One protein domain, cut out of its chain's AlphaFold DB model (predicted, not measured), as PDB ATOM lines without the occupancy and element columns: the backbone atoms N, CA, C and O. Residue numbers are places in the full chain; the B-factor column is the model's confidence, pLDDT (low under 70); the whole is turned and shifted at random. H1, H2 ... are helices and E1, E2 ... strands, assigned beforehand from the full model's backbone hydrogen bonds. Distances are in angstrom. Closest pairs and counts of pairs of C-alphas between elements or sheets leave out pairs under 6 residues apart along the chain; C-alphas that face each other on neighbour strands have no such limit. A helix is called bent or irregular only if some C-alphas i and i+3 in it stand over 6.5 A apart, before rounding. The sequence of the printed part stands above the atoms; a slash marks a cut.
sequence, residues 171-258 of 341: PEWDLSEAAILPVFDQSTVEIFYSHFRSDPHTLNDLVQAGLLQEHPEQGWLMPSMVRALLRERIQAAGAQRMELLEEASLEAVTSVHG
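This is residues 171 to 258 of the 341 residues of an uncharacterized protein of Glutamicibacter arilaitensis (strain DSM 16368 / CIP 108037 / IAM 15318 / JCM 13566 / NCIMB 14258 / Re117) (UniProt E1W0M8). Two long helices, H4 and H5, meet near their ends in a V, and the short helix H1, near the middle of the domain, packs on both arms. H2 packs on residues 248 to 256 of H5, H3 meets the first end of H2, and a small hairpin of two strands, E1 and E2, lies far from the corner of the V, where residues 235 to 240 stand free. The printed part has 88 residues with five named helices and two named strands, in the order H1, H2, H3, E1, E2, H4, H5; the two strands are antiparallel. The class is mostly helix, and the whole is compact, with a radius of gyration of the C-alphas of 12.1 A and spans of 35 by 28 by 22 A.

H1 is residues 174 to 180, from C-alpha 174 at (224.565, 134.545, 145.559). It is neither bent nor irregular, but only just: C-alphas 177 and 180 are 6.2 A apart. H2 is residues 186 to 194, 12.3 A long, and H3 is residues 203 to 208. E1, residues 213 to 215, and E2, residues 219 to 221, follow. H4 is residues 224 to 237, 20.2 A long, from C-alpha 224 at (237.365, 147.606, 149.301). H5, residues 239 to 257, is 26.8 A long and ends with C-alpha 257 at (227.775, 139.088, 168.078).

H5 is the hub, touching H1, H2 and H4. H1 touches residues 245 to 249 of H5, about perpendicular at 74 degrees; the closest C-alphas, of Ile 180 and Glu 246, are 6.3 A apart. H2 touches H5 at a steep tilt of 39 degrees, opposite ways, with the C-alphas of Phe 192 and Ala 252 closest at 5.2 A. H4 and H5 touch only at the corner by their link, closest at the C-alphas of Gln 235 and Met 242, 6.5 A. H1 touches H4 at a steep tilt of 68 degrees, only just short of about perpendicular, with the C-alphas of Ala 179 and Arg 227 closest at 5.2 A. H2 and H3 only just touch, with 3 pairs of C-alphas within 8 A, the closest being Gln 186 and Leu 203 at 5.2 A. E1 and E2 form a hairpin, with N 213 and O 221 2.8 A apart, within hydrogen-bond range. H2 and H4 are apart. Every O i to N i+4 pair is within hydrogen-bond range in H2, H3, H4 and H5; in H1 0 of 3 are, beside 3 of 4 O i to N i+3 pairs.

The two C-alphas farthest apart, of Pro 216 and Gln 240, are 35.0 A from each other. The printed part has no cut, and no link is long; the link from H2 to H3, 8 residues, is short and the others are tight. The mean pLDDT of the printed part is 90.1, and residue 218 is under 70.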
ATOM      1  N   PRO A 171     227.296 131.877 139.231       83.56
ATOM      2  CA  PRO A 171     226.373 132.118 138.122       83.56
ATOM      3  C   PRO A 171     225.022 132.679 138.587       83.56
ATOM      4  O   PRO A 171     224.415 133.463 137.858       83.56
ATOM      5  N   GLU A 172     224.590 132.314 139.798       84.56
ATOM      6  CA  GLU A 172     223.343 132.761 140.441       84.56
ATOM      7  C   GLU A 172     223.501 134.091 141.200       84.56
ATOM      8  O   GLU A 172     222.512 134.733 141.533       84.56
ATOM      9  N   TRP A 173     224.744 134.559 141.363       85.75
ATOM     10  CA  TRP A 173     225.132 135.828 141.995       85.75
ATOM     11  C   TRP A 173     225.003 135.842 143.517       85.75
ATOM     12  O   TRP A 173     225.175 136.896 144.128       85.75
ATOM     13  N   ASP A 174     224.754 134.689 144.124       89.88
ATOM     14  CA  ASP A 174     224.565 134.545 145.559       89.88
ATOM     15  C   ASP A 174     225.841 134.887 146.332       89.88
ATOM     16  O   ASP A 174     225.788 135.659 147.286       89.88
ATOM     17  N   LEU A 175     227.019 134.423 145.888       91.31
ATOM     18  CA  LEU A 175     228.281 134.728 146.584       91.31
ATOM     19  C   LEU A 175     228.589 136.231 146.583       91.31
ATOM     20  O   LEU A 175     229.220 136.749 147.511       91.31
ATOM     21  N   SER A 176     228.135 136.945 145.551       90.50
ATOM     22  CA  SER A 176     228.284 138.395 145.443       90.50
ATOM     23  C   SER A 176     227.542 139.145 146.560       90.50
ATOM     24  O   SER A 176     227.969 140.236 146.946       90.50
ATOM     25  N   GLU A 177     226.468 138.575 147.115       92.81
ATOM     26  CA  GLU A 177     225.597 139.218 148.109       92.81
ATOM     27  C   GLU A 177     226.263 139.402 149.473       92.81
ATOM     28  O   GLU A 177     225.969 140.367 150.188       92.81
ATOM     29  N   ALA A 178     227.267 138.575 149.784       93.56
ATOM     30  CA  ALA A 178     228.120 138.743 150.959       93.56
ATOM     31  C   ALA A 178     228.827 140.112 151.017       93.56
ATOM     32  O   ALA A 178     229.321 140.503 152.072       93.56
ATOM     33  N   ALA A 179     228.854 140.902 149.937       93.75
ATOM     34  CA  ALA A 179     229.395 142.262 149.961       93.75
ATOM     35  C   ALA A 179     228.641 143.232 150.894       93.75
ATOM     36  O   ALA A 179     229.159 144.313 151.228       93.75
ATOM     37  N   ILE A 180     227.424 142.878 151.315       90.94
ATOM     38  CA  ILE A 180     226.638 143.644 152.290       90.94
ATOM     39  C   ILE A 180     227.093 143.368 153.725       90.94
ATOM     40  O   ILE A 180     227.093 144.300 154.538       90.94
ATOM     41  N   LEU A 181     227.582 142.153 153.997       90.75
ATOM     42  CA  LEU A 181     228.064 141.759 155.315       90.75
ATOM     43  C   LEU A 181     229.202 142.673 155.774       90.75
ATOM     44  O   LEU A 181     230.111 142.965 154.990       90.75
ATOM     45  N   PRO A 182     229.180 143.144 157.031       84.94
ATOM     46  CA  PRO A 182     230.251 143.972 157.568       84.94
ATOM     47  C   PRO A 182     231.423 143.173 158.124       84.94
ATOM     48  O   PRO A 182     232.558 143.627 158.007       84.94
ATOM     49  N   VAL A 183     231.140 141.999 158.686       87.69
ATOM     50  CA  VAL A 183     232.090 141.100 159.342       87.69
ATOM     51  C   VAL A 183     231.976 139.733 158.679       87.69
ATOM     52  O   VAL A 183     230.883 139.325 158.288       87.69
ATOM     53  N   PHE A 184     233.110 139.050 158.538       91.19
ATOM     54  CA  PHE A 184     233.195 137.734 157.918       91.19
ATOM     55  C   PHE A 184     233.748 136.720 158.919       91.19
ATOM     56  O   PHE A 184     234.954 136.592 159.110       91.19
ATOM     57  N   ASP A 185     232.845 135.981 159.544       91.62
ATOM     58  CA  ASP A 185     233.139 134.774 160.309       91.62
ATOM     59  C   ASP A 185     232.196 133.653 159.848       91.62
ATOM     60  O   ASP A 185     231.203 133.917 159.165       91.62
ATOM     61  N   GLN A 186     232.530 132.402 160.176       92.94
ATOM     62  CA  GLN A 186     231.786 131.235 159.693       92.94
ATOM     63  C   GLN A 186     230.293 131.332 160.039       92.94
ATOM     64  O   GLN A 186     229.455 131.200 159.151       92.94
ATOM     65  N   SER A 187     229.975 131.628 161.300       93.56
ATOM     66  CA  SER A 187     228.601 131.669 161.804       93.56
ATOM     67  C   SER A 187     227.792 132.794 161.160       93.56
ATOM     68  O   SER A 187     226.656 132.578 160.743       93.56
ATOM     69  N   THR A 188     228.374 133.990 161.038       93.19
ATOM     70  CA  THR A 188     227.702 135.148 160.434       93.19
ATOM     71  C   THR A 188     227.379 134.888 158.963       93.19
ATOM     72  O   THR A 188     226.279 135.205 158.513       93.19
ATOM     73  N   VAL A 189     228.312 134.290 158.213       94.88
ATOM     74  CA  VAL A 189     228.109 133.970 156.792       94.88
ATOM     75  C   VAL A 189     227.029 132.899 156.614       94.88
ATOM     76  O   VAL A 189     226.126 133.084 155.799       94.88
ATOM     77  N   GLU A 190     227.072 131.820 157.398       94.62
ATOM     78  CA  GLU A 190     226.077 130.743 157.321       94.62
ATOM     79  C   GLU A 190     224.664 131.236 157.661       94.62
ATOM     80  O   GLU A 190     223.722 130.978 156.907       94.62
ATOM     81  N   ILE A 191     224.511 131.996 158.754       93.81
ATOM     82  CA  ILE A 191     223.210 132.553 159.152       93.81
ATOM     83  C   ILE A 191     222.697 133.500 158.068       93.81
ATOM     84  O   ILE A 191     221.542 133.387 157.659       93.81
ATOM     85  N   PHE A 192     223.546 134.383 157.540       95.50
ATOM     86  CA  PHE A 192     223.166 135.293 156.462       95.50
ATOM     87  C   PHE A 192     222.591 134.549 155.253       95.50
ATOM     88  O   PHE A 192     221.479 134.850 154.823       95.50
ATOM     89  N   TYR A 193     223.291 133.530 154.750       94.69
ATOM     90  CA  TYR A 193     222.817 132.777 153.589       94.69
ATOM     91  C   TYR A 193     221.611 131.883 153.883       94.69
ATOM     92  O   TYR A 193     220.815 131.640 152.974       94.69
ATOM     93  N   SER A 194     221.419 131.442 155.130       93.31
ATOM     94  CA  SER A 194     220.266 130.612 155.511       93.31
ATOM     95  C   SER A 194     218.909 131.307 155.322       93.31
ATOM     96  O   SER A 194     217.894 130.636 155.147       93.31
ATOM     97  N   HIS A 195     218.887 132.645 155.262       91.38
ATOM     98  CA  HIS A 195     217.680 133.424 154.953       91.38
ATOM     99  C   HIS A 195     217.185 133.213 153.516       91.38
ATOM    100  O   HIS A 195     216.009 133.429 153.222       91.38
ATOM    101  N   PHE A 196     218.079 132.815 152.610       90.56
ATOM    102  CA  PHE A 196     217.801 132.737 151.176       90.56
ATOM    103  C   PHE A 196     217.963 131.324 150.618       90.56
ATOM    104  O   PHE A 196     217.371 131.005 149.588       90.56
ATOM    105  N   ARG A 197     218.745 130.472 151.291       89.62
ATOM    106  CA  ARG A 197     219.097 129.128 150.829       89.62
ATOM    107  C   ARG A 197     218.865 128.089 151.918       89.62
ATOM    108  O   ARG A 197     219.191 128.302 153.079       89.62
ATOM    109  N   SER A 198     218.386 126.917 151.509       86.81
ATOM    110  CA  SER A 198     218.332 125.727 152.369       86.81
ATOM    111  C   SER A 198     219.708 125.108 152.618       86.81
ATOM    112  O   SER A 198     219.904 124.454 153.636       86.81
ATOM    113  N   ASP A 199     220.629 125.290 151.671       89.56
ATOM    114  CA  ASP A 199     222.036 124.902 151.769       89.56
ATOM    115  C   ASP A 199     222.871 126.194 151.711       89.56
ATOM    116  O   ASP A 199     223.060 126.750 150.618       89.56
ATOM    117  N   PRO A 200     223.209 126.783 152.873       90.31
ATOM    118  CA  PRO A 200     223.850 128.087 152.939       90.31
ATOM    119  C   PRO A 200     225.315 128.007 152.510       90.31
ATOM    120  O   PRO A 200     226.027 127.057 152.836       90.31
ATOM    121  N   HIS A 201     225.791 129.048 151.823       92.75
ATOM    122  CA  HIS A 201     227.219 129.176 151.558       92.75
ATOM    123  C   HIS A 201     228.002 129.381 152.849       92.75
ATOM    124  O   HIS A 201     227.536 129.984 153.817       92.75
ATOM    125  N   THR A 202     229.241 128.920 152.810       93.81
ATOM    126  CA  THR A 202     230.194 128.994 153.905       93.81
ATOM    127  C   THR A 202     231.206 130.114 153.688       93.81
ATOM    128  O   THR A 202     231.409 130.617 152.578       93.81
ATOM    129  N   LEU A 203     231.924 130.473 154.753       94.19
ATOM    130  CA  LEU A 203     233.074 131.372 154.654       94.19
ATOM    131  C   LEU A 203     234.127 130.829 153.679       94.19
ATOM    132  O   LEU A 203     234.711 131.590 152.910       94.19
ATOM    133  N   ASN A 204     234.348 129.510 153.687       92.19
ATOM    134  CA  ASN A 204     235.301 128.877 152.786       92.19
ATOM    135  C   ASN A 204     234.896 129.067 151.319       92.19
ATOM    136  O   ASN A 204     235.774 129.335 150.511       92.19
ATOM    137  N   ASP A 205     233.607 129.036 150.971       91.88
ATOM    138  CA  ASP A 205     233.168 129.280 149.588       91.88
ATOM    139  C   ASP A 205     233.579 130.678 149.102       91.88
ATOM    140  O   ASP A 205     234.112 130.834 148.002       91.88
ATOM    141  N   LEU A 206     233.443 131.692 149.963       94.00
ATOM    142  CA  LEU A 206     233.883 133.059 149.672       94.00
ATOM    143  C   LEU A 206     235.414 133.175 149.554       94.00
ATOM    144  O   LEU A 206     235.923 133.920 148.708       94.00
ATOM    145  N   VAL A 207     236.158 132.436 150.381       92.38
ATOM    146  CA  VAL A 207     237.630 132.375 150.331       92.38
ATOM    147  C   VAL A 207     238.106 131.680 149.054       92.38
ATOM    148  O   VAL A 207     238.980 132.205 148.364       92.38
ATOM    149  N   GLN A 208     237.513 130.540 148.691       87.62
ATOM    150  CA  GLN A 208     237.846 129.796 147.472       87.62
ATOM    151  C   GLN A 208     237.491 130.585 146.207       87.62
ATOM    152  O   GLN A 208     238.239 130.564 145.229       87.62
ATOM    153  N   ALA A 209     236.404 131.362 146.243       88.56
ATOM    154  CA  ALA A 209     236.053 132.295 145.177       88.56
ATOM    155  C   ALA A 209     237.030 133.484 145.061       88.56
ATOM    156  O   ALA A 209     236.975 134.225 144.078       88.56
ATOM    157  N   GLY A 210     237.939 133.674 146.026       89.44
ATOM    158  CA  GLY A 210     238.899 134.780 146.054       89.44
ATOM    159  C   GLY A 210     238.272 136.129 146.414       89.44
ATOM    160  O   GLY A 210     238.839 137.172 146.083       89.44
ATOM    161  N   LEU A 211     237.099 136.118 147.057       94.00
ATOM    162  CA  LEU A 211     236.384 137.323 147.486       94.00
ATOM    163  C   LEU A 211     236.847 137.813 148.858       94.00
ATOM    164  O   LEU A 211     236.804 139.015 149.124       94.00
ATOM    165  N   LEU A 212     237.301 136.892 149.709       94.69
ATOM    166  CA  LEU A 212     237.827 137.182 151.039       94.69
ATOM    167  C   LEU A 212     239.319 136.900 151.125       94.69
ATOM    168  O   LEU A 212     239.822 135.940 150.544       94.69
ATOM    169  N   GLN A 213     239.998 137.755 151.877       92.12
ATOM    170  CA  GLN A 213     241.423 137.715 152.151       92.12
ATOM    171  C   GLN A 213     241.660 137.687 153.659       92.12
ATOM    172  O   GLN A 213     240.893 138.275 154.423       92.12
ATOM    173  N   GLU A 214     242.712 136.998 154.085       90.25
ATOM    174  CA  GLU A 214     243.091 136.936 155.495       90.25
ATOM    175  C   GLU A 214     243.755 138.262 155.897       90.25
ATOM    176  O   GLU A 214     244.707 138.709 155.260       90.25
ATOM    177  N   HIS A 215     243.235 138.914 156.936       84.19
ATOM    178  CA  HIS A 215     243.745 140.176 157.457       84.19
ATOM    179  C   HIS A 215     244.207 139.994 158.911       84.19
ATOM    180  O   HIS A 215     243.396 139.572 159.739       84.19
ATOM    181  N   PRO A 216     245.451 140.373 159.271       73.38
ATOM    182  CA  PRO A 216     246.025 140.088 160.592       73.38
ATOM    183  C   PRO A 216     245.187 140.586 161.777       73.38
ATOM    184  O   PRO A 216     245.130 139.932 162.813       73.38
ATOM    185  N   GLU A 217     244.532 141.738 161.625       74.44
ATOM    186  CA  GLU A 217     243.773 142.384 162.707       74.44
ATOM    187  C   GLU A 217     242.267 142.089 162.676       74.44
ATOM    188  O   GLU A 217     241.599 142.192 163.698       74.44
ATOM    189  N   GLN A 218     241.717 141.747 161.507       69.31
ATOM    190  CA  GLN A 218     240.262 141.683 161.279       69.31
ATOM    191  C   GLN A 218     239.779 140.257 160.974       69.31
ATOM    192  O   GLN A 218     238.589 140.038 160.756       69.31
ATOM    193  N   GLY A 219     240.691 139.280 160.942       85.25
ATOM    194  CA  GLY A 219     240.406 137.910 160.528       85.25
ATOM    195  C   GLY A 219     240.219 137.830 159.018       85.25
ATOM    196  O   GLY A 219     241.178 137.595 158.290       85.25
ATOM    197  N   TRP A 220     238.998 138.064 158.539       92.06
ATOM    198  CA  TRP A 220     238.663 138.015 157.116       92.06
ATOM    199  C   TRP A 220     238.164 139.359 156.606       92.06
ATOM    200  O   TRP A 220     237.233 139.957 157.144       92.06
ATOM    201  N   LEU A 221     238.763 139.809 155.509       90.81
ATOM    202  CA  LEU A 221     238.462 141.073 154.860       90.81
ATOM    203  C   LEU A 221     238.002 140.829 153.424       90.81
ATOM    204  O   LEU A 221     238.672 140.150 152.648       90.81
ATOM    205  N   MET A 222     236.896 141.465 153.039       95.06
ATOM    206  CA  MET A 222     236.583 141.680 151.628       95.06
ATOM    207  C   MET A 222     237.261 142.977 151.165       95.06
ATOM    208  O   MET A 222     236.916 144.041 151.693       95.06
ATOM    209  N   PRO A 223     238.184 142.927 150.185       95.50
ATOM    210  CA  PRO A 223     238.899 144.112 149.720       95.50
ATOM    211  C   PRO A 223     237.947 145.211 149.246       95.50
ATOM    212  O   PRO A 223     236.921 144.925 148.623       95.50
ATOM    213  N   SER A 224     238.283 146.476 149.509       94.50
ATOM    214  CA  SER A 224     237.365 147.606 149.301       94.50
ATOM    215  C   SER A 224     236.889 147.726 147.847       94.50
ATOM    216  O   SER A 224     235.696 147.934 147.603       94.50
ATOM    217  N   MET A 225     237.778 147.510 146.870       96.31
ATOM    218  CA  MET A 225     237.432 147.545 145.449       96.31
ATOM    219  C   MET A 225     236.547 146.362 145.053       96.31
ATOM    220  O   MET A 225     235.587 146.559 144.312       96.31
ATOM    221  N   VAL A 226     236.824 145.155 145.564       96.00
ATOM    222  CA  VAL A 226     235.979 143.967 145.340       96.00
ATOM    223  C   VAL A 226     234.584 144.231 145.901       96.00
ATOM    224  O   VAL A 226     233.603 144.160 145.164       96.00
ATOM    225  N   ARG A 227     234.493 144.651 147.168       95.50
ATOM    226  CA  ARG A 227     233.225 144.978 147.832       95.50
ATOM    227  C   ARG A 227     232.439 146.043 147.069       95.50
ATOM    228  O   ARG A 227     231.235 145.891 146.885       95.50
ATOM    229  N   ALA A 228     233.097 147.103 146.599       94.25
ATOM    230  CA  ALA A 228     232.450 148.155 145.818       94.25
ATOM    231  C   ALA A 228     231.889 147.630 144.488       94.25
ATOM    232  O   ALA A 228     230.765 147.964 144.127       94.25
ATOM    233  N   LEU A 229     232.646 146.795 143.770       94.88
ATOM    234  CA  LEU A 229     232.210 146.198 142.503       94.88
ATOM    235  C   LEU A 229     231.030 145.236 142.685       94.88
ATOM    236  O   LEU A 229     230.084 145.269 141.900       94.88
ATOM    237  N   LEU A 230     231.052 144.413 143.735       94.50
ATOM    238  CA  LEU A 230     229.942 143.519 144.060       94.50
ATOM    239  C   LEU A 230     228.689 144.305 144.463       94.50
ATOM    240  O   LEU A 230     227.594 144.010 143.991       94.50
ATOM    241  N   ARG A 231     228.838 145.372 145.257       92.56
ATOM    242  CA  ARG A 231     227.715 146.249 145.625       92.56
ATOM    243  C   ARG A 231     227.081 146.939 144.427       92.56
ATOM    244  O   ARG A 231     225.859 147.003 144.376       92.56
ATOM    245  N   GLU A 232     227.869 147.416 143.463       91.50
ATOM    246  CA  GLU A 232     227.328 147.974 142.211       91.50
ATOM    247  C   GLU A 232     226.446 146.956 141.479       91.50
ATOM    248  O   GLU A 232     225.374 147.302 140.983       91.50
ATOM    249  N   ARG A 233     226.868 145.687 141.456       87.31
ATOM    250  CA  ARG A 233     226.110 144.594 140.840       87.31
ATOM    251  C   ARG A 233     224.793 144.325 141.575       87.31
ATOM    252  O   ARG A 233     223.759 144.213 140.926       87.31
ATOM    253  N   ILE A 234     224.810 144.292 142.909       89.19
ATOM    254  CA  ILE A 234     223.597 144.128 143.732       89.19
ATOM    255  C   ILE A 234     222.649 145.319 143.540       89.19
ATOM    256  O   ILE A 234     221.448 145.142 143.365       89.19
ATOM    257  N   GLN A 235     223.177 146.547 143.528       88.00
ATOM    258  CA  GLN A 235     222.376 147.755 143.306       88.00
ATOM    259  C   GLN A 235     221.681 147.736 141.942       88.00
ATOM    260  O   GLN A 235     220.532 148.164 141.840       88.00
ATOM    261  N   ALA A 236     222.344 147.200 140.914       87.06
ATOM    262  CA  ALA A 236     221.749 147.025 139.594       87.06
ATOM    263  C   ALA A 236     220.579 146.019 139.583       87.06
ATOM    264  O   ALA A 236     219.698 146.144 138.735       87.06
ATOM    265  N   ALA A 237     220.532 145.066 140.526       84.31
ATOM    266  CA  ALA A 237     219.410 144.134 140.679       84.31
ATOM    267  C   ALA A 237     218.156 144.792 141.292       84.31
ATOM    268  O   ALA A 237     217.046 144.299 141.101       84.31
ATOM    269  N   GLY A 238     218.310 145.927 141.985       86.88
ATOM    270  CA  GLY A 238     217.208 146.769 142.457       86.88
ATOM    271  C   GLY A 238     217.227 147.062 143.960       86.88
ATOM    272  O   GLY A 238     217.791 146.321 144.766       86.88
ATOM    273  N   ALA A 239     216.560 148.155 144.347       86.44
ATOM    274  CA  ALA A 239     216.527 148.640 145.731       86.44
ATOM    275  C   ALA A 239     215.908 147.630 146.712       86.44
ATOM    276  O   ALA A 239     216.421 147.456 147.811       86.44
ATOM    277  N   GLN A 240     214.867 146.906 146.291       88.19
ATOM    278  CA  GLN A 240     214.203 145.910 147.134       88.19
ATOM    279  C   GLN A 240     215.139 144.754 147.517       88.19
ATOM    280  O   GLN A 240     215.116 144.299 148.657       88.19
ATOM    281  N   ARG A 241     215.995 144.285 146.595       89.50
ATOM    282  CA  ARG A 241     216.973 143.233 146.914       89.50
ATOM    283  C   ARG A 241     218.002 143.742 147.914       89.50
ATOM    284  O   ARG A 241     218.318 143.032 148.858       89.50
ATOM    285  N   MET A 242     218.472 144.976 147.741       87.38
ATOM    286  CA  MET A 242     219.394 145.599 148.689       87.38
ATOM    287  C   MET A 242     218.799 145.668 150.100       87.38
ATOM    288  O   MET A 242     219.476 145.303 151.054       87.38
ATOM    289  N   GLU A 243     217.539 146.086 150.237       87.44
ATOM    290  CA  GLU A 243     216.863 146.154 151.539       87.44
ATOM    291  C   GLU A 243     216.794 144.783 152.225       87.44
ATOM    292  O   GLU A 243     217.197 144.675 153.381       87.44
ATOM    293  N   LEU A 244     216.395 143.734 151.493       90.69
ATOM    294  CA  LEU A 244     216.354 142.359 152.010       90.69
ATOM    295  C   LEU A 244     217.731 141.864 152.472       90.69
ATOM    296  O   LEU A 244     217.854 141.241 153.524       90.69
ATOM    297  N   LEU A 245     218.782 142.140 151.697       91.69
ATOM    298  CA  LEU A 245     220.145 141.730 152.048       91.69
ATOM    299  C   LEU A 245     220.677 142.496 153.258       91.69
ATOM    300  O   LEU A 245     221.383 141.932 154.091       91.69
ATOM    301  N   GLU A 246     220.364 143.782 153.377       89.75
ATOM    302  CA  GLU A 246     220.779 144.557 154.540       89.75
ATOM    303  C   GLU A 246     220.033 144.141 155.815       89.75
ATOM    304  O   GLU A 246     220.625 144.193 156.891       89.75
ATOM    305  N   GLU A 247     218.766 143.729 155.710       89.00
ATOM    306  CA  GLU A 247     217.993 143.163 156.822       89.00
ATOM    307  C   GLU A 247     218.590 141.828 157.284       89.00
ATOM    308  O   GLU A 247     218.998 141.717 158.439       89.00
ATOM    309  N   ALA A 248     218.788 140.876 156.365       91.75
ATOM    310  CA  ALA A 248     219.414 139.590 156.680       91.75
ATOM    311  C   ALA A 248     220.844 139.752 157.224       91.75
ATOM    312  O   ALA A 248     221.267 139.040 158.134       91.75
ATOM    313  N   SER A 249     221.611 140.715 156.696       91.44
ATOM    314  CA  SER A 249     222.944 141.030 157.217       91.44
ATOM    315  C   SER A 249     222.889 141.553 158.646       91.44
ATOM    316  O   SER A 249     223.821 141.296 159.407       91.44
ATOM    317  N   LEU A 250     221.872 142.341 158.994       89.19
ATOM    318  CA  LEU A 250     221.728 142.864 160.342       89.19
ATOM    319  C   LEU A 250     221.374 141.740 161.313       89.19
ATOM    320  O   LEU A 250     222.049 141.580 162.327       89.19
ATOM    321  N   GLU A 251     220.381 140.931 160.955       89.75
ATOM    322  CA  GLU A 251     219.933 139.789 161.748       89.75
ATOM    323  C   GLU A 251     221.077 138.801 162.011       89.75
ATOM    324  O   GLU A 251     221.343 138.453 163.165       89.75
ATOM    325  N   ALA A 252     221.838 138.442 160.972       91.12
ATOM    326  CA  ALA A 252     222.981 137.543 161.098       91.12
ATOM    327  C   ALA A 252     224.041 138.067 162.078       91.12
ATOM    328  O   ALA A 252     224.460 137.347 162.985       91.12
ATOM    329  N   VAL A 253     224.439 139.338 161.951       88.94
ATOM    330  CA  VAL A 253     225.459 139.926 162.834       88.94
ATOM    331  C   VAL A 253     224.942 140.031 164.269       88.94
ATOM    332  O   VAL A 253     225.668 139.686 165.200       88.94
ATOM    333  N   THR A 254     223.686 140.444 164.463       88.81
ATOM    334  CA  THR A 254     223.095 140.543 165.809       88.81
ATOM    335  C   THR A 254     222.935 139.190 166.490       88.81
ATOM    336  O   THR A 254     223.138 139.104 167.697       88.81
ATOM    337  N   SER A 255     222.645 138.131 165.734       88.50
ATOM    338  CA  SER A 255     222.499 136.777 166.270       88.50
ATOM    339  C   SER A 255     223.826 136.184 166.739       88.50
ATOM    340  O   SER A 255     223.859 135.454 167.727       88.50
ATOM    341  N   VAL A 256     224.930 136.513 166.062       87.81
ATOM    342  CA  VAL A 256     226.263 135.993 166.402       87.81
ATOM    343  C   VAL A 256     226.956 136.844 167.461       87.81
ATOM    344  O   VAL A 256     227.467 136.318 168.446       87.81
ATOM    345  N   HIS A 257     226.981 138.162 167.263       86.12
ATOM    346  CA  HIS A 257     227.775 139.088 168.078       86.12
ATOM    347  C   HIS A 257     226.949 139.783 169.166       86.12
ATOM    348  O   HIS A 257     227.502 140.398 170.076       86.12
ATOM    349  N   GLY A 258     225.623 139.676 169.103       84.56
ATOM    350  CA  GLY A 258     224.703 140.348 170.011       84.56
ATOM    351  C   GLY A 258     224.403 141.793 169.606       84.56
ATOM    352  O   GLY A 258     225.179 142.474 168.926       84.56
TER     353      GLY A 258